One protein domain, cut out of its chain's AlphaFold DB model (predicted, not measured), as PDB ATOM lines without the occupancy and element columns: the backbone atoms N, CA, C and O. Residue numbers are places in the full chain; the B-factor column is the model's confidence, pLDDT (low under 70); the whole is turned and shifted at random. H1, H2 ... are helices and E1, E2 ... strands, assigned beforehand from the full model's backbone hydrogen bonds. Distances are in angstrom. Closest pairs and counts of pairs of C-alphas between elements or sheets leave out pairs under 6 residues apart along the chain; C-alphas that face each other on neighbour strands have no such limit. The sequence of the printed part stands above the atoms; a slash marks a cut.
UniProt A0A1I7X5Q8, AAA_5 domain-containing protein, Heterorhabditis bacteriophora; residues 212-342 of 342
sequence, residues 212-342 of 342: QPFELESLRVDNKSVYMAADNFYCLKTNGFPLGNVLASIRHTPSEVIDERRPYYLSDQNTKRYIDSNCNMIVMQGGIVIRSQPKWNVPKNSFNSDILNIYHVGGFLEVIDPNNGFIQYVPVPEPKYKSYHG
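This is residues 212 to 342 of the 342 residues of the protein "AAA_5 domain-containing protein" of Heterorhabditis bacteriophora (UniProt A0A1I7X5Q8). A strongly twisted sheet of four strands, E1 to E4, and a second twisted sheet of three, E5 to E7, make a loose sandwich, only partly face to face and with their strands crossed at 43 degrees. Between the two sheets the chain makes a long excursion that holds two tiny helices, H1 and H2, away from both sheets; residues 266 to 275 of it stick out free. The printed part has 131 residues, with the order E1 E2 E3 E4 H1 H2 E5 E6 E7; each sheet is antiparallel in the order E1 E2 E3 E4 or E5 E6 E7. The class is mostly strand, though under half of the residues, 54, are in named elements. The whole is compact, with a radius of gyration of the C-alphas of 15.8 A and spans of 46 by 36 by 29 A.

Find C-alpha 216 at (224.556, 154.538, 184.719); from there E1 runs 17.5 A to residue 222. E2, residues 225 to 230, covers 16.3 A, E3, residues 233 to 238, 13.2 A, and E4, residues 246 to 250, 12.1 A. H1 is residues 264 to 267 and H2 residues 269 to 272. E5 is residues 289 to 293, beginning at C-alpha 289 (214.378, 157.713, 195.932). E6, residues 313 to 321, covers 23.2 A, and E7, residues 326 to 333, runs 22.7 A to C-alpha 333 at (220.927, 146.820, 211.739).

Begin with E1 to E4, a meander, each strand the antiparallel neighbour of the one before; E1 and E4 are its edge strands. Look for N 220 and O 227 of the hairpin E1 and E2, 2.8 A apart, N 228 and O 236 of E2 and E3, 2.8 A, and N 237 and O 247 of E3 and E4, 2.8 A. E5, E6 and E7 form a second meander: N 291 and O 318 are 2.9 A apart, N 319 and O 328 2.8 A. Residues 282 to 283 also pair, antiparallel, with residues 289 to 290 of E5. Across the sandwich, two sheets face to face, the closest C-alphas of E3 and E6 are those of Tyr 234 and Ile 320, 7.3 A apart. E4 and E7 are apart. H1 and H2 are close but not clearly touching, with the C-alphas of Tyr 265 and Thr 271 closest at 6.6 A, and neither is on a sheet. Both are too short for an O i to N i+4 pair; the one O i to N i+3 pair is within range in H1 and not in H2.

The two C-alphas farthest apart, those of Leu 243 and Tyr 337, are 47.7 A apart. The printed part has no cut and ends at residue 342, the chain's last. The links E4 to H1, H2 to E5 and E5 to E6 are long. Mean pLDDT of the printed part is 75.3; 35 residues are under 70, among them residues 263 to 279 and 335 to 342.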
ATOM      1  N   GLN A 212     231.157 164.955 181.649       56.94
ATOM      2  CA  GLN A 212     231.909 163.904 182.318       56.94
ATOM      3  C   GLN A 212     231.281 162.551 181.994       56.94
ATOM      4  O   GLN A 212     230.053 162.432 182.059       56.94
ATOM      5  N   PRO A 213     232.095 161.523 181.698       59.56
ATOM      6  CA  PRO A 213     231.587 160.164 181.634       59.56
ATOM      7  C   PRO A 213     230.952 159.838 182.987       59.56
ATOM      8  O   PRO A 213     231.574 160.030 184.035       59.56
ATOM      9  N   PHE A 214     229.703 159.388 182.976       69.50
ATOM     10  CA  PHE A 214     229.067 158.846 184.166       69.50
ATOM     11  C   PHE A 214     228.570 157.443 183.857       69.50
ATOM     12  O   PHE A 214     228.011 157.173 182.793       69.50
ATOM     13  N   GLU A 215     228.792 156.538 184.798       77.38
ATOM     14  CA  GLU A 215     228.332 155.172 184.673       77.38
ATOM     15  C   GLU A 215     226.891 155.087 185.185       77.38
ATOM     16  O   GLU A 215     226.623 155.337 186.357       77.38
ATOM     17  N   LEU A 216     225.938 154.771 184.302       81.69
ATOM     18  CA  LEU A 216     224.556 154.538 184.719       81.69
ATOM     19  C   LEU A 216     224.485 153.231 185.521       81.69
ATOM     20  O   LEU A 216     224.816 152.157 185.001       81.69
ATOM     21  N   GLU A 217     224.032 153.337 186.769       80.75
ATOM     22  CA  GLU A 217     223.901 152.221 187.709       80.75
ATOM     23  C   GLU A 217     222.468 151.695 187.787       80.75
ATOM     24  O   GLU A 217     222.276 150.502 187.990       80.75
ATOM     25  N   SER A 218     221.459 152.564 187.680       82.38
ATOM     26  CA  SER A 218     220.045 152.169 187.757       82.38
ATOM     27  C   SER A 218     219.118 153.209 187.130       82.38
ATOM     28  O   SER A 218     219.442 154.398 187.101       82.38
ATOM     29  N   LEU A 219     217.946 152.767 186.667       86.81
ATOM     30  CA  LEU A 219     216.897 153.624 186.115       86.81
ATOM     31  C   LEU A 219     215.526 153.149 186.601       86.81
ATOM     32  O   LEU A 219     215.244 151.952 186.625       86.81
ATOM     33  N   ARG A 220     214.666 154.095 186.980       85.44
ATOM     34  CA  ARG A 220     213.263 153.859 187.320       85.44
ATOM     35  C   ARG A 220     212.383 154.920 186.695       85.44
ATOM     36  O   ARG A 220     212.720 156.100 186.712       85.44
ATOM     37  N   VAL A 221     211.234 154.494 186.193       83.69
ATOM     38  CA  VAL A 221     210.192 155.396 185.713       83.69
ATOM     39  C   VAL A 221     209.075 155.421 186.738       83.69
ATOM     40  O   VAL A 221     208.634 154.374 187.203       83.69
ATOM     41  N   ASP A 222     208.655 156.624 187.109       83.31
ATOM     42  CA  ASP A 222     207.457 156.859 187.906       83.31
ATOM     43  C   ASP A 222     206.641 157.963 187.225       83.31
ATOM     44  O   ASP A 222     207.092 159.103 187.065       83.31
ATOM     45  N   ASN A 223     205.431 157.611 186.792       80.50
ATOM     46  CA  ASN A 223     204.557 158.462 185.987       80.50
ATOM     47  C   ASN A 223     205.247 158.972 184.704       80.50
ATOM     48  O   ASN A 223     205.491 158.211 183.775       80.50
ATOM     49  N   LYS A 224     205.541 160.276 184.629       80.06
ATOM     50  CA  LYS A 224     206.245 160.917 183.501       80.06
ATOM     51  C   LYS A 224     207.715 161.205 183.805       80.06
ATOM     52  O   LYS A 224     208.419 161.741 182.951       80.06
ATOM     53  N   SER A 225     208.162 160.914 185.025       86.19
ATOM     54  CA  SER A 225     209.512 161.219 185.467       86.19
ATOM     55  C   SER A 225     210.399 159.983 185.383       86.19
ATOM     56  O   SER A 225     210.035 158.904 185.849       86.19
ATOM     57  N   VAL A 226     211.592 160.156 184.826       87.62
ATOM     58  CA  VAL A 226     212.647 159.143 184.815       87.62
ATOM     59  C   VAL A 226     213.676 159.518 185.871       87.62
ATOM     60  O   VAL A 226     214.217 160.623 185.847       87.62
ATOM     61  N   TYR A 227     213.933 158.594 186.787       87.62
ATOM     62  CA  TYR A 227     214.927 158.679 187.845       87.62
ATOM     63  C   TYR A 227     216.101 157.787 187.463       87.62
ATOM     64  O   TYR A 227     215.922 156.613 187.151       87.62
ATOM     65  N   MET A 228     217.302 158.343 187.475       86.06
ATOM     66  CA  MET A 228     218.543 157.670 187.128       86.06
ATOM     67  C   MET A 228     219.528 157.829 188.274       86.06
ATOM     68  O   MET A 228     219.674 158.915 188.826       86.06
ATOM     69  N   ALA A 229     220.227 156.756 188.611       83.12
ATOM     70  CA  ALA A 229     221.337 156.799 189.547       83.12
ATOM     71  C   ALA A 229     222.624 156.436 188.808       83.12
ATOM     72  O   ALA A 229     222.630 155.517 187.986       83.12
ATOM     73  N   ALA A 230     223.688 157.179 189.090       77.75
ATOM     74  CA  ALA A 230     224.972 157.051 188.421       77.75
ATOM     75  C   ALA A 230     226.111 157.389 189.380       77.75
ATOM     76  O   ALA A 230     225.882 158.030 190.403       77.75
ATOM     77  N   ASP A 231     227.342 157.039 189.027       72.06
ATOM     78  CA  ASP A 231     228.502 157.221 189.912       72.06
ATOM     79  C   ASP A 231     228.651 158.655 190.451       72.06
ATOM     80  O   ASP A 231     228.885 158.861 191.642       72.06
ATOM     81  N   ASN A 232     228.431 159.656 189.593       74.88
ATOM     82  CA  ASN A 232     228.615 161.074 189.925       74.88
ATOM     83  C   ASN A 232     227.335 161.759 190.437       74.88
ATOM     84  O   ASN A 232     227.344 162.958 190.722       74.88
ATOM     85  N   PHE A 233     226.217 161.033 190.547       77.00
ATOM     86  CA  PHE A 233     224.928 161.593 190.953       77.00
ATOM     87  C   PHE A 233     224.220 160.694 191.966       77.00
ATOM     88  O   PHE A 233     223.997 159.510 191.729       77.00
ATOM     89  N   TYR A 234     223.759 161.278 193.070       75.88
ATOM     90  CA  TYR A 234     222.854 160.596 193.992       75.88
ATOM     91  C   TYR A 234     221.591 160.149 193.255       75.88
ATOM     92  O   TYR A 234     221.189 158.987 193.335       75.88
ATOM     93  N   CYS A 235     221.009 161.079 192.498       80.94
ATOM     94  CA  CYS A 235     219.896 160.847 191.595       80.94
ATOM     95  C   CYS A 235     219.841 161.962 190.543       80.94
ATOM     96  O   CYS A 235     220.086 163.132 190.843       80.94
ATOM     97  N   LEU A 236     219.448 161.601 189.328       81.81
ATOM     98  CA  LEU A 236     219.085 162.487 188.234       81.81
ATOM     99  C   LEU A 236     217.620 162.226 187.880       81.81
ATOM    100  O   LEU A 236     217.242 161.101 187.581       81.81
ATOM    101  N   LYS A 237     216.784 163.257 187.939       84.88
ATOM    102  CA  LYS A 237     215.362 163.204 187.604       84.88
ATOM    103  C   LYS A 237     215.115 164.018 186.343       84.88
ATOM    104  O   LYS A 237     215.526 165.171 186.270       84.88
ATOM    105  N   THR A 238     214.399 163.455 185.379       83.19
ATOM    106  CA  THR A 238     213.904 164.200 184.216       83.19
ATOM    107  C   THR A 238     212.411 164.003 184.018       83.19
ATOM    108  O   THR A 238     211.905 162.909 184.233       83.19
ATOM    109  N   ASN A 239     211.697 165.054 183.604       77.00
ATOM    110  CA  ASN A 239     210.250 165.020 183.328       77.00
ATOM    111  C   ASN A 239     209.911 164.671 181.865       77.00
ATOM    112  O   ASN A 239     208.758 164.758 181.449       77.00
ATOM    113  N   GLY A 240     210.928 164.319 181.081       68.25
ATOM    114  CA  GLY A 240     210.804 163.834 179.715       68.25
ATOM    115  C   GLY A 240     212.143 163.257 179.283       68.25
ATOM    116  O   GLY A 240     213.159 163.935 179.333       68.25
ATOM    117  N   PHE A 241     212.189 161.993 178.891       68.94
ATOM    118  CA  PHE A 241     213.431 161.384 178.424       68.94
ATOM    119  C   PHE A 241     213.369 161.191 176.902       68.94
ATOM    120  O   PHE A 241     212.372 160.645 176.418       68.94
ATOM    121  N   PRO A 242     214.382 161.625 176.125       63.47
ATOM    122  CA  PRO A 242     215.633 162.280 176.546       63.47
ATOM    123  C   PRO A 242     215.574 163.826 176.657       63.47
ATOM    124  O   PRO A 242     216.530 164.427 177.129       63.47
ATOM    125  N   LEU A 243     214.482 164.485 176.238       59.28
ATOM    126  CA  LEU A 243     214.429 165.944 175.974       59.28
ATOM    127  C   LEU A 243     213.815 166.830 177.088       59.28
ATOM    128  O   LEU A 243     213.380 167.951 176.831       59.28
ATOM    129  N   GLY A 244     213.712 166.339 178.316       66.31
ATOM    130  CA  GLY A 244     213.070 167.025 179.441       66.31
ATOM    131  C   GLY A 244     214.048 167.734 180.376       66.31
ATOM    132  O   GLY A 244     215.253 167.496 180.351       66.31
ATOM    133  N   ASN A 245     213.505 168.594 181.242       73.12
ATOM    134  CA  ASN A 245     214.289 169.294 182.262       73.12
ATOM    135  C   ASN A 245     214.936 168.301 183.227       73.12
ATOM    136  O   ASN A 245     214.243 167.449 183.784       73.12
ATOM    137  N   VAL A 246     216.235 168.474 183.456       74.00
ATOM    138  CA  VAL A 246     217.043 167.623 184.326       74.00
ATOM    139  C   VAL A 246     217.230 168.290 185.689       74.00
ATOM    140  O   VAL A 246     217.733 169.406 185.779       74.00
ATOM    141  N   LEU A 247     216.851 167.586 186.752       76.56
ATOM    142  CA  LEU A 247     217.208 167.893 188.134       76.56
ATOM    143  C   LEU A 247     218.247 166.872 188.586       76.56
ATOM    144  O   LEU A 247     217.991 165.671 188.526       76.56
ATOM    145  N   ALA A 248     219.409 167.327 189.033       74.44
ATOM    146  CA  ALA A 248     220.502 166.448 189.425       74.44
ATOM    147  C   ALA A 248     220.950 166.748 190.855       74.44
ATOM    148  O   ALA A 248     221.169 167.901 191.220       74.44
ATOM    149  N   SER A 249     221.119 165.695 191.652       75.50
ATOM    150  CA  SER A 249     221.795 165.751 192.944       75.50
ATOM    151  C   SER A 249     223.186 165.149 192.775       75.50
ATOM    152  O   SER A 249     223.319 163.953 192.525       75.50
ATOM    153  N   ILE A 250     224.223 165.987 192.828       73.25
ATOM    154  CA  ILE A 250     225.608 165.577 192.568       73.25
ATOM    155  C   ILE A 250     226.125 164.752 193.743       73.25
ATOM    156  O   ILE A 250     226.047 165.180 194.896       73.25
ATOM    157  N   ARG A 251     226.686 163.582 193.442       75.69
ATOM    158  CA  ARG A 251     227.389 162.752 194.413       75.69
ATOM    159  C   ARG A 251     228.870 163.074 194.354       75.69
ATOM    160  O   ARG A 251     229.539 162.817 193.361       75.69
ATOM    161  N   HIS A 252     229.381 163.617 195.449       69.62
ATOM    162  CA  HIS A 252     230.817 163.720 195.652       69.62
ATOM    163  C   HIS A 252     231.315 162.412 196.245       69.62
ATOM    164  O   HIS A 252     230.745 161.940 197.227       69.62
ATOM    165  N   THR A 253     232.385 161.855 195.679       70.44
ATOM    166  CA  THR A 253     233.099 160.746 196.309       70.44
ATOM    167  C   THR A 253     233.562 161.210 197.692       70.44
ATOM    168  O   THR A 253     234.351 162.156 197.775       70.44
ATOM    169  N   PRO A 254     233.050 160.618 198.782       69.94
ATOM    170  CA  PRO A 254     233.416 161.042 200.125       69.94
ATOM    171  C   PRO A 254     234.914 160.825 200.370       69.94
ATOM    172  O   PRO A 254     235.436 159.744 200.112       69.94
ATOM    173  N   SER A 255     235.597 161.852 200.885       75.31
ATOM    174  CA  SER A 255     237.009 161.765 201.286       75.31
ATOM    175  C   SER A 255     237.208 160.915 202.541       75.31
ATOM    176  O   SER A 255     238.249 160.293 202.698       75.31
ATOM    177  N   GLU A 256     236.204 160.894 203.423       81.94
ATOM    178  CA  GLU A 256     236.125 160.020 204.593       81.94
ATOM    179  C   GLU A 256     234.772 159.307 204.604       81.94
ATOM    180  O   GLU A 256     233.708 159.941 204.602       81.94
ATOM    181  N   VAL A 257     234.810 157.979 204.655       84.81
ATOM    182  CA  VAL A 257     233.619 157.123 204.735       84.81
ATOM    183  C   VAL A 257     233.504 156.467 206.100       84.81
ATOM    184  O   VAL A 257     234.437 156.471 206.900       84.81
ATOM    185  N   ILE A 258     232.331 155.908 206.374       83.69
ATOM    186  CA  ILE A 258     232.044 155.247 207.647       83.69
ATOM    187  C   ILE A 258     232.959 154.038 207.888       83.69
ATOM    188  O   ILE A 258     233.451 153.851 209.000       83.69
ATOM    189  N   ASP A 259     233.169 153.203 206.870       82.75
ATOM    190  CA  ASP A 259     234.106 152.077 206.925       82.75
ATOM    191  C   ASP A 259     234.651 151.810 205.523       82.75
ATOM    192  O   ASP A 259     233.893 151.434 204.633       82.75
ATOM    193  N   GLU A 260     235.950 152.014 205.316       80.44
ATOM    194  CA  GLU A 260     236.614 151.827 204.018       80.44
ATOM    195  C   GLU A 260     236.787 150.352 203.637       80.44
ATOM    196  O   GLU A 260     237.056 150.034 202.474       80.44
ATOM    197  N   ARG A 261     236.629 149.428 204.594       77.88
ATOM    198  CA  ARG A 261     236.834 147.998 204.352       77.88
ATOM    199  C   ARG A 261     235.766 147.467 203.406       77.88
ATOM    200  O   ARG A 261     234.576 147.456 203.717       77.88
ATOM    201  N   ARG A 262     236.213 146.947 202.265       71.25
ATOM    202  CA  ARG A 262     235.364 146.253 201.294       71.25
ATOM    203  C   ARG A 262     235.481 144.747 201.516       71.25
ATOM    204  O   ARG A 262     236.603 144.240 201.551       71.25
ATOM    205  N   PRO A 263     234.367 144.010 201.658       66.00
ATOM    206  CA  PRO A 263     234.413 142.561 201.667       66.00
ATOM    207  C   PRO A 263     235.092 142.056 200.393       66.00
ATOM    208  O   PRO A 263     234.812 142.559 199.305       66.00
ATOM    209  N   TYR A 264     235.973 141.063 200.529       55.56
ATOM    210  CA  TYR A 264     236.783 140.552 199.419       55.56
ATOM    211  C   TYR A 264     235.919 140.145 198.215       55.56
ATOM    212  O   TYR A 264     236.214 140.523 197.084       55.56
ATOM    213  N   TYR A 265     234.771 139.509 198.463       55.22
ATOM    214  CA  TYR A 265     233.831 139.113 197.416       55.22
ATOM    215  C   TYR A 265     233.218 140.299 196.656       55.22
ATOM    216  O   TYR A 265     232.878 140.141 195.497       55.22
ATOM    217  N   LEU A 266     233.108 141.501 197.230       55.19
ATOM    218  CA  LEU A 266     232.602 142.692 196.523       55.19
ATOM    219  C   LEU A 266     233.692 143.463 195.764       55.19
ATOM    220  O   LEU A 266     233.373 144.373 194.999       55.19
ATOM    221  N   SER A 267     234.966 143.120 195.971       52.09
ATOM    222  CA  SER A 267     236.088 143.721 195.240       52.09
ATOM    223  C   SER A 267     236.336 143.083 193.871       52.09
ATOM    224  O   SER A 267     236.966 143.710 193.020       52.09
ATOM    225  N   ASP A 268     235.808 141.879 193.632       56.22
ATOM    226  CA  ASP A 268     235.978 141.177 192.364       56.22
ATOM    227  C   ASP A 268     234.998 141.712 191.300       56.22
ATOM    228  O   ASP A 268     233.792 141.859 191.538       56.22
ATOM    229  N   GLN A 269     235.510 141.968 190.092       58.72
ATOM    230  CA  GLN A 269     234.699 142.268 188.911       58.72
ATOM    231  C   GLN A 269     233.646 141.182 188.658       58.72
ATOM    232  O   GLN A 269     232.583 141.488 188.121       58.72
ATOM    233  N   ASN A 270     233.894 139.940 189.087       55.84
ATOM    234  CA  ASN A 270     232.938 138.842 188.971       55.84
ATOM    235  C   ASN A 270     231.650 139.072 189.771       55.84
ATOM    236  O   ASN A 270     230.570 138.791 189.262       55.84
ATOM    237  N   THR A 271     231.706 139.645 190.975       58.00
ATOM    238  CA  THR A 271     230.499 139.827 191.807       58.00
ATOM    239  C   THR A 271     229.623 140.968 191.309       58.00
ATOM    240  O   THR A 271     228.396 140.865 191.318       58.00
ATOM    241  N   LYS A 272     230.239 142.017 190.742       59.38
ATOM    242  CA  LYS A 272     229.513 143.068 190.009       59.38
ATOM    243  C   LYS A 272     228.674 142.500 188.851       59.38
ATOM    244  O   LYS A 272     227.657 143.094 188.490       59.38
ATOM    245  N   ARG A 273     229.034 141.326 188.302       58.81
ATOM    246  CA  ARG A 273     228.256 140.634 187.253       58.81
ATOM    247  C   ARG A 273     226.945 140.015 187.745       58.81
ATOM    248  O   ARG A 273     226.086 139.682 186.930       58.81
ATOM    249  N   TYR A 274     226.768 139.861 189.053       58.81
ATOM    250  CA  TYR A 274     225.548 139.289 189.631       58.81
ATOM    251  C   TYR A 274     224.603 140.342 190.202       58.81
ATOM    252  O   TYR A 274     223.430 140.048 190.407       58.81
ATOM    253  N   ILE A 275     225.077 141.574 190.386       63.19
ATOM    254  CA  ILE A 275     224.235 142.693 190.800       63.19
ATOM    255  C   ILE A 275     223.324 143.086 189.626       63.19
ATOM    256  O   ILE A 275     223.791 143.284 188.495       63.19
ATOM    257  N   ASP A 276     222.021 143.172 189.899       66.25
ATOM    258  CA  ASP A 276     221.018 143.668 188.958       66.25
ATOM    259  C   ASP A 276     220.845 145.181 189.144       66.25
ATOM    260  O   ASP A 276     220.293 145.655 190.141       66.25
ATOM    261  N   SER A 277     221.325 145.940 188.162       66.00
ATOM    262  CA  SER A 277     221.210 147.397 188.080       66.00
ATOM    263  C   SER A 277     219.753 147.874 188.134       66.00
ATOM    264  O   SER A 277     219.470 148.951 188.658       66.00
ATOM    265  N   ASN A 278     218.795 147.056 187.689       65.25
ATOM    266  CA  ASN A 278     217.376 147.399 187.723       65.25
ATOM    267  C   ASN A 278     216.764 147.312 189.130       65.25
ATOM    268  O   ASN A 278     215.698 147.878 189.370       65.25
ATOM    269  N   CYS A 279     217.404 146.628 190.081       67.19
ATOM    270  CA  CYS A 279     216.826 146.347 191.402       67.19
ATOM    271  C   CYS A 279     217.392 147.209 192.540       67.19
ATOM    272  O   CYS A 279     216.857 147.172 193.644       67.19
ATOM    273  N   ASN A 280     218.415 148.024 192.281       71.12
ATOM    274  CA  ASN A 280     219.138 148.762 193.327       71.12
ATOM    275  C   ASN A 280     218.525 150.124 193.699       71.12
ATOM    276  O   ASN A 280     219.138 150.904 194.431       71.12
ATOM    277  N   MET A 281     217.336 150.430 193.175       81.12
ATOM    278  CA  MET A 281     216.647 151.698 193.386       81.12
ATOM    279  C   MET A 281     215.133 151.499 193.431       81.12
ATOM    280  O   MET A 281     214.551 150.847 192.556       81.12
ATOM    281  N   ILE A 282     214.507 152.118 194.430       82.81
ATOM    282  CA  ILE A 282     213.057 152.217 194.588       82.81
ATOM    283  C   ILE A 282     212.680 153.697 194.556       82.81
ATOM    284  O   ILE A 282     213.332 154.517 195.198       82.81
ATOM    285  N   VAL A 283     211.618 154.032 193.825       84.12
ATOM    286  CA  VAL A 283     211.014 155.368 193.839       84.12
ATOM    287  C   VAL A 283     209.689 155.266 194.588       84.12
ATOM    288  O   VAL A 283     208.819 154.482 194.220       84.12
ATOM    289  N   MET A 284     209.573 156.012 195.681       81.94
ATOM    290  CA  MET A 284     208.392 156.075 196.537       81.94
ATOM    291  C   MET A 284     207.421 157.154 196.047       81.94
ATOM    292  O   MET A 284     207.786 158.061 195.292       81.94
ATOM    293  N   GLN A 285     206.189 157.110 196.558       77.06
ATOM    294  CA  GLN A 285     205.204 158.164 196.335       77.06
ATOM    295  C   GLN A 285     205.776 159.537 196.731       77.06
ATOM    296  O   GLN A 285     206.374 159.691 197.795       77.06
ATOM    297  N   GLY A 286     205.606 160.531 195.856       78.56
ATOM    298  CA  GLY A 286     206.206 161.861 196.018       78.56
ATOM    299  C   GLY A 286     207.597 162.013 195.388       78.56
ATOM    300  O   GLY A 286     208.152 163.108 195.411       78.56
ATOM    301  N   GLY A 287     208.145 160.957 194.773       81.81
ATOM    302  CA  GLY A 287     209.422 161.010 194.054       81.81
ATOM    303  C   GLY A 287     210.654 160.898 194.952       81.81
ATOM    304  O   GLY A 287     211.740 161.298 194.535       81.81
ATOM    305  N   ILE A 288     210.487 160.377 196.172       86.75
ATOM    306  CA  ILE A 288     211.594 160.067 197.082       86.75
ATOM    307  C   ILE A 288     212.268 158.787 196.597       86.75
ATOM    308  O   ILE A 288     211.618 157.757 196.424       86.75
ATOM    309  N   VAL A 289     213.578 158.840 196.405       87.62
ATOM    310  CA  VAL A 289     214.378 157.713 195.932       87.62
ATOM    311  C   VAL A 289     215.053 157.036 197.116       87.62
ATOM    312  O   VAL A 289     215.653 157.705 197.952       87.62
ATOM    313  N   ILE A 290     214.959 155.709 197.190       87.19
ATOM    314  CA  ILE A 290     215.589 154.895 198.231       87.19
ATOM    315  C   ILE A 290     216.538 153.889 197.584       87.19
ATOM    316  O   ILE A 290     216.162 153.170 196.652       87.19
ATOM    317  N   ARG A 291     217.766 153.823 198.103       85.56
ATOM    318  CA  ARG A 291     218.824 152.914 197.646       85.56
ATOM    319  C   ARG A 291     219.517 152.256 198.833       85.56
ATOM    320  O   ARG A 291     219.674 152.868 199.884       85.56
ATOM    321  N   SER A 292     219.978 151.022 198.667       83.75
ATOM    322  CA  SER A 292     220.872 150.394 199.642       83.75
ATOM    323  C   SER A 292     222.308 150.854 199.401       83.75
ATOM    324  O   SER A 292     222.813 150.699 198.290       83.75
ATOM    325  N   GLN A 293     222.975 151.361 200.436       83.50
ATOM    326  CA  GLN A 293     224.377 151.755 200.389       83.50
ATOM    327  C   GLN A 293     225.225 150.957 201.384       83.50
ATOM    328  O   GLN A 293     224.853 150.814 202.556       83.50
ATOM    329  N   PRO A 294     226.387 150.443 200.954       82.88
ATOM    330  CA  PRO A 294     227.354 149.857 201.864       82.88
ATOM    331  C   PRO A 294     228.095 150.939 202.658       82.88
ATOM    332  O   PRO A 294     228.165 152.095 202.244       82.88
ATOM    333  N   LYS A 295     228.730 150.555 203.771       84.81
ATOM    334  CA  LYS A 295     229.444 151.486 204.669       84.81
ATOM    335  C   LYS A 295     230.539 152.305 203.967       84.81
ATOM    336  O   LYS A 295     230.722 153.472 204.297       84.81
ATOM    337  N   TRP A 296     231.219 151.723 202.978       83.00
ATOM    338  CA  TRP A 296     232.285 152.387 202.209       83.00
ATOM    339  C   TRP A 296     231.776 153.360 201.142       83.00
ATOM    340  O   TRP A 296     232.588 153.925 200.416       83.00
ATOM    341  N   ASN A 297     230.459 153.525 200.997       82.12
ATOM    342  CA  ASN A 297     229.861 154.516 200.102       82.12
ATOM    343  C   ASN A 297     229.030 155.560 200.859       82.12
ATOM    344  O   ASN A 297     228.283 156.319 200.250       82.12
ATOM    345  N   VAL A 298     229.135 155.588 202.192       86.69
ATOM    346  CA  VAL A 298     228.412 156.541 203.034       86.69
ATOM    347  C   VAL A 298     229.408 157.504 203.681       86.69
ATOM    348  O   VAL A 298     230.368 157.043 204.310       86.69
ATOM    349  N   PRO A 299     229.194 158.828 203.565       88.56
ATOM    350  CA  PRO A 299     230.036 159.828 204.208       88.56
ATOM    351  C   PRO A 299     230.066 159.663 205.730       88.56
ATOM    352  O   PRO A 299     229.031 159.500 206.377       88.56
ATOM    353  N   LYS A 300     231.253 159.764 206.330       86.88
ATOM    354  CA  LYS A 300     231.440 159.580 207.779       86.88
ATOM    355  C   LYS A 300     230.633 160.568 208.628       86.88
ATOM    356  O   LYS A 300     230.100 160.192 209.665       86.88
ATOM    357  N   ASN A 301     230.478 161.806 208.156       86.75
ATOM    358  CA  ASN A 301     229.676 162.848 208.810       86.75
ATOM    359  C   ASN A 301     228.164 162.554 208.834       86.75
ATOM    360  O   ASN A 301     227.425 163.230 209.542       86.75
ATOM    361  N   SER A 302     227.701 161.560 208.071       84.31
ATOM    362  CA  SER A 302     226.294 161.154 208.027       84.31
ATOM    363  C   SER A 302     225.929 160.160 209.131       84.31
ATOM    364  O   SER A 302     224.768 159.774 209.253       84.31
ATOM    365  N   PHE A 303     226.903 159.737 209.941       82.75
ATOM    366  CA  PHE A 303     226.715 158.779 211.020       82.75
ATOM    367  C   PHE A 303     227.236 159.327 212.343       82.75
ATOM    368  O   PHE A 303     228.352 159.830 212.434       82.75
ATOM    369  N   ASN A 304     226.421 159.191 213.386       81.06
ATOM    370  CA  ASN A 304     226.792 159.568 214.738       81.06
ATOM    371  C   ASN A 304     227.196 158.315 215.532       81.06
ATOM    372  O   ASN A 304     226.342 157.530 215.954       81.06
ATOM    373  N   SER A 305     228.505 158.152 215.732       75.50
ATOM    374  CA  SER A 305     229.100 157.037 216.478       75.50
ATOM    375  C   SER A 305     228.787 157.044 217.972       75.50
ATOM    376  O   SER A 305     228.923 156.006 218.614       75.50
ATOM    377  N   ASP A 306     228.363 158.181 218.528       75.31
ATOM    378  CA  ASP A 306     228.061 158.306 219.958       75.31
ATOM    379  C   ASP A 306     226.690 157.702 220.292       75.31
ATOM    380  O   ASP A 306     226.435 157.298 221.425       75.31
ATOM    381  N   ILE A 307     225.804 157.620 219.293       74.00
ATOM    382  CA  ILE A 307     224.435 157.107 219.433       74.00
ATOM    383  C   ILE A 307     224.355 155.633 219.021       74.00
ATOM    384  O   ILE A 307     223.618 154.855 219.626       74.00
ATOM    385  N   LEU A 308     225.094 155.233 217.981       76.00
ATOM    386  CA  LEU A 308     225.024 153.892 217.406       76.00
ATOM    387  C   LEU A 308     226.418 153.318 217.173       76.00
ATOM    388  O   LEU A 308     227.297 153.952 216.594       76.00
ATOM    389  N   ASN A 309     226.592 152.054 217.554       80.75
ATOM    390  CA  ASN A 309     227.820 151.326 217.280       80.75
ATOM    391  C   ASN A 309     227.808 150.784 215.840       80.75
ATOM    392  O   ASN A 309     226.945 149.986 215.465       80.75
ATOM    393  N   ILE A 310     228.811 151.175 215.049       79.69
ATOM    394  CA  ILE A 310     228.939 150.811 213.633       79.69
ATOM    395  C   ILE A 310     229.054 149.300 213.377       79.69
ATOM    396  O   ILE A 310     228.712 148.818 212.292       79.69
ATOM    397  N   TYR A 311     229.511 148.531 214.368       78.50
ATOM    398  CA  TYR A 311     229.593 147.073 214.279       78.50
ATOM    399  C   TYR A 311     228.216 146.399 214.282       78.50
ATOM    400  O   TYR A 311     228.107 145.263 213.845       78.50
ATOM    401  N   HIS A 312     227.161 147.093 214.717       81.94
ATOM    402  CA  HIS A 312     225.785 146.586 214.700       81.94
ATOM    403  C   HIS A 312     224.966 147.094 213.515       81.94
ATOM    404  O   HIS A 312     223.755 146.895 213.477       81.94
ATOM    405  N   VAL A 313     225.608 147.738 212.543       82.81
ATOM    406  CA  VAL A 313     224.975 148.227 211.316       82.81
ATOM    407  C   VAL A 313     225.453 147.361 210.155       82.81
ATOM    408  O   VAL A 313     226.654 147.202 209.974       82.81
ATOM    409  N   GLY A 314     224.551 146.777 209.369       78.81
ATOM    410  CA  GLY A 314     224.898 145.997 208.173       78.81
ATOM    411  C   GLY A 314     225.149 146.873 206.944       78.81
ATOM    412  O   GLY A 314     225.983 146.549 206.104       78.81
ATOM    413  N   GLY A 315     224.474 148.017 206.871       84.88
ATOM    414  CA  GLY A 315     224.560 148.980 205.776       84.88
ATOM    415  C   GLY A 315     223.612 150.148 206.017       84.88
ATOM    416  O   GLY A 315     223.132 150.335 207.134       84.88
ATOM    417  N   PHE A 316     223.327 150.927 204.981       87.19
ATOM    418  CA  PHE A 316     222.461 152.098 205.070       87.19
ATOM    419  C   PHE A 316     221.403 152.080 203.972       87.19
ATOM    420  O   PHE A 316     221.649 151.606 202.867       87.19
ATOM    421  N   LEU A 317     220.228 152.626 204.270       88.94
ATOM    422  CA  LEU A 317     219.305 153.095 203.247       88.94
ATOM    423  C   LEU A 317     219.594 154.569 203.005       88.94
ATOM    424  O   LEU A 317     219.475 155.390 203.911       88.94
ATOM    425  N   GLU A 318     219.994 154.892 201.790       88.81
ATOM    426  CA  GLU A 318     220.143 156.255 201.316       88.81
ATOM    427  C   GLU A 318     218.800 156.721 200.759       88.81
ATOM    428  O   GLU A 318     218.253 156.118 199.835       88.81
ATOM    429  N   VAL A 319     218.264 157.777 201.363       89.69
ATOM    430  CA  VAL A 319     216.984 158.397 201.030       89.69
ATOM    431  C   VAL A 319     217.269 159.755 200.404       89.69
ATOM    432  O   VAL A 319     217.925 160.592 201.022       89.69
ATOM    433  N   ILE A 320     216.789 159.968 199.183       89.12
ATOM    434  CA  ILE A 320     217.064 161.157 198.376       89.12
ATOM    435  C   ILE A 320     215.737 161.798 197.979       89.12
ATOM    436  O   ILE A 320     214.895 161.157 197.349       89.12
ATOM    437  N   ASP A 321     215.566 163.077 198.297       88.00
ATOM    438  CA  ASP A 321     214.496 163.912 197.757       88.00
ATOM    439  C   ASP A 321     215.084 164.857 196.698       88.00
ATOM    440  O   ASP A 321     215.680 165.886 197.042       88.00
ATOM    441  N   PRO A 322     214.938 164.534 195.400       82.88
ATOM    442  CA  PRO A 322     215.523 165.335 194.333       82.88
ATOM    443  C   PRO A 322     214.857 166.708 194.175       82.88
ATOM    444  O   PRO A 322     215.450 167.580 193.547       82.88
ATOM    445  N   ASN A 323     213.650 166.921 194.708       82.62
ATOM    446  CA  ASN A 323     212.962 168.208 194.576       82.62
ATOM    447  C   ASN A 323     213.409 169.192 195.667       82.62
ATOM    448  O   ASN A 323     213.523 170.385 195.401       82.62
ATOM    449  N   ASN A 324     213.679 168.689 196.876       83.38
ATOM    450  CA  ASN A 324     214.096 169.505 198.020       83.38
ATOM    451  C   ASN A 324     215.617 169.497 198.262       83.38
ATOM    452  O   ASN A 324     216.101 170.219 199.130       83.38
ATOM    453  N   GLY A 325     216.376 168.683 197.521       80.62
ATOM    454  CA  GLY A 325     217.829 168.559 197.679       80.62
ATOM    455  C   GLY A 325     218.247 167.873 198.984       80.62
ATOM    456  O   GLY A 325     219.368 168.062 199.449       80.62
ATOM    457  N   PHE A 326     217.347 167.097 199.592       85.00
ATOM    458  CA  PHE A 326     217.581 166.431 200.869       85.00
ATOM    459  C   PHE A 326     218.150 165.024 200.661       85.00
ATOM    460  O   PHE A 326     217.671 164.274 199.811       85.00
ATOM    461  N   ILE A 327     219.161 164.665 201.456       88.94
ATOM    462  CA  ILE A 327     219.792 163.341 201.453       88.94
ATOM    463  C   ILE A 327     219.948 162.885 202.900       88.94
ATOM    464  O   ILE A 327     220.495 163.616 203.727       88.94
ATOM    465  N   GLN A 328     219.500 161.670 203.200       88.50
ATOM    466  CA  GLN A 328     219.624 161.073 204.523       88.50
ATOM    467  C   GLN A 328     220.055 159.616 204.435       88.50
ATOM    468  O   GLN A 328     219.614 158.872 203.564       88.50
ATOM    469  N   TYR A 329     220.877 159.197 205.393       89.00
ATOM    470  CA  TYR A 329     221.309 157.816 205.538       89.00
ATOM    471  C   TYR A 329     220.668 157.209 206.779       89.00
ATOM    472  O   TYR A 329     220.874 157.676 207.899       89.00
ATOM    473  N   VAL A 330     219.880 156.160 206.578       88.25
ATOM    474  CA  VAL A 330     219.205 155.427 207.647       88.25
ATOM    475  C   VAL A 330     219.980 154.134 207.906       88.25
ATOM    476  O   VAL A 330     220.075 153.306 206.999       88.25
ATOM    477  N   PRO A 331     220.557 153.931 209.103       87.38
ATOM    478  CA  PRO A 331     221.314 152.723 209.404       87.38
ATOM    479  C   PRO A 331     220.395 151.499 209.424       87.38
ATOM    480  O   PRO A 331     219.348 151.494 210.073       87.38
ATOM    481  N   VAL A 332     220.815 150.441 208.736       84.88
ATOM    482  CA  VAL A 332     220.161 149.131 208.754       84.88
ATOM    483  C   VAL A 332     220.914 148.244 209.742       84.88
ATOM    484  O   VAL A 332     222.126 148.085 209.583       84.88
ATOM    485  N   PRO A 333     220.254 147.665 210.759       80.44
ATOM    486  CA  PRO A 333     220.927 146.820 211.739       80.44
ATOM    487  C   PRO A 333     221.555 145.585 211.078       80.44
ATOM    488  O   PRO A 333     221.041 145.078 210.080       80.44
ATOM    489  N   GLU A 334     222.669 145.094 211.625       74.06
ATOM    490  CA  GLU A 334     223.254 143.832 211.169       74.06
ATOM    491  C   GLU A 334     222.239 142.690 211.342       74.06
ATOM    492  O   GLU A 334     221.531 142.623 212.356       74.06
ATOM    493  N   PRO A 335     222.167 141.760 210.374       64.50
ATOM    494  CA  PRO A 335     221.398 140.544 210.565       64.50
ATOM    495  C   PRO A 335     221.971 139.776 211.762       64.50
ATOM    496  O   PRO A 335     223.183 139.606 211.882       64.50
ATOM    497  N   LYS A 336     221.095 139.283 212.647       54.31
ATOM    498  CA  LYS A 336     221.503 138.522 213.844       54.31
ATOM    499  C   LYS A 336     222.275 137.239 213.512       54.31
ATOM    500  O   LYS A 336     223.038 136.763 214.342       54.31
ATOM    501  N   TYR A 337     222.098 136.716 212.300       50.34
ATOM    502  CA  TYR A 337     222.817 135.562 211.777       50.34
ATOM    503  C   TYR A 337     223.541 135.961 210.491       50.34
ATOM    504  O   TYR A 337     222.907 136.329 209.502       50.34
ATOM    505  N   LYS A 338     224.875 135.894 210.506       46.44
ATOM    506  CA  LYS A 338     225.701 136.015 209.302       46.44
ATOM    507  C   LYS A 338     225.750 134.637 208.650       46.44
ATOM    508  O   LYS A 338     226.402 133.737 209.172       46.44
ATOM    509  N   SER A 339     225.046 134.451 207.538       40.59
ATOM    510  CA  SER A 339     225.237 133.272 206.694       40.59
ATOM    511  C   SER A 339     226.613 133.380 206.035       40.59
ATOM    512  O   SER A 339     226.762 134.018 204.996       40.59
ATOM    513  N   TYR A 340     227.637 132.811 206.676       35.28
ATOM    514  CA  TYR A 340     228.952 132.600 206.072       35.28
ATOM    515  C   TYR A 340     228.853 131.443 205.074       35.28
ATOM    516  O   TYR A 340     229.256 130.323 205.367       35.28
ATOM    517  N   HIS A 341     228.282 131.711 203.907       30.78
ATOM    518  CA  HIS A 341     228.409 130.840 202.748       30.78
ATOM    519  C   HIS A 341     228.892 131.713 201.595       30.78
ATOM    520  O   HIS A 341     228.116 132.440 200.980       30.78
ATOM    521  N   GLY A 342     230.213 131.717 201.428       31.02
ATOM    522  CA  GLY A 342     230.904 132.142 200.217       31.02
ATOM    523  C   GLY A 342     231.516 130.928 199.543       31.02
ATOM    524  O   GLY A 342     231.682 129.904 200.250       31.02
TER     525      GLY A 342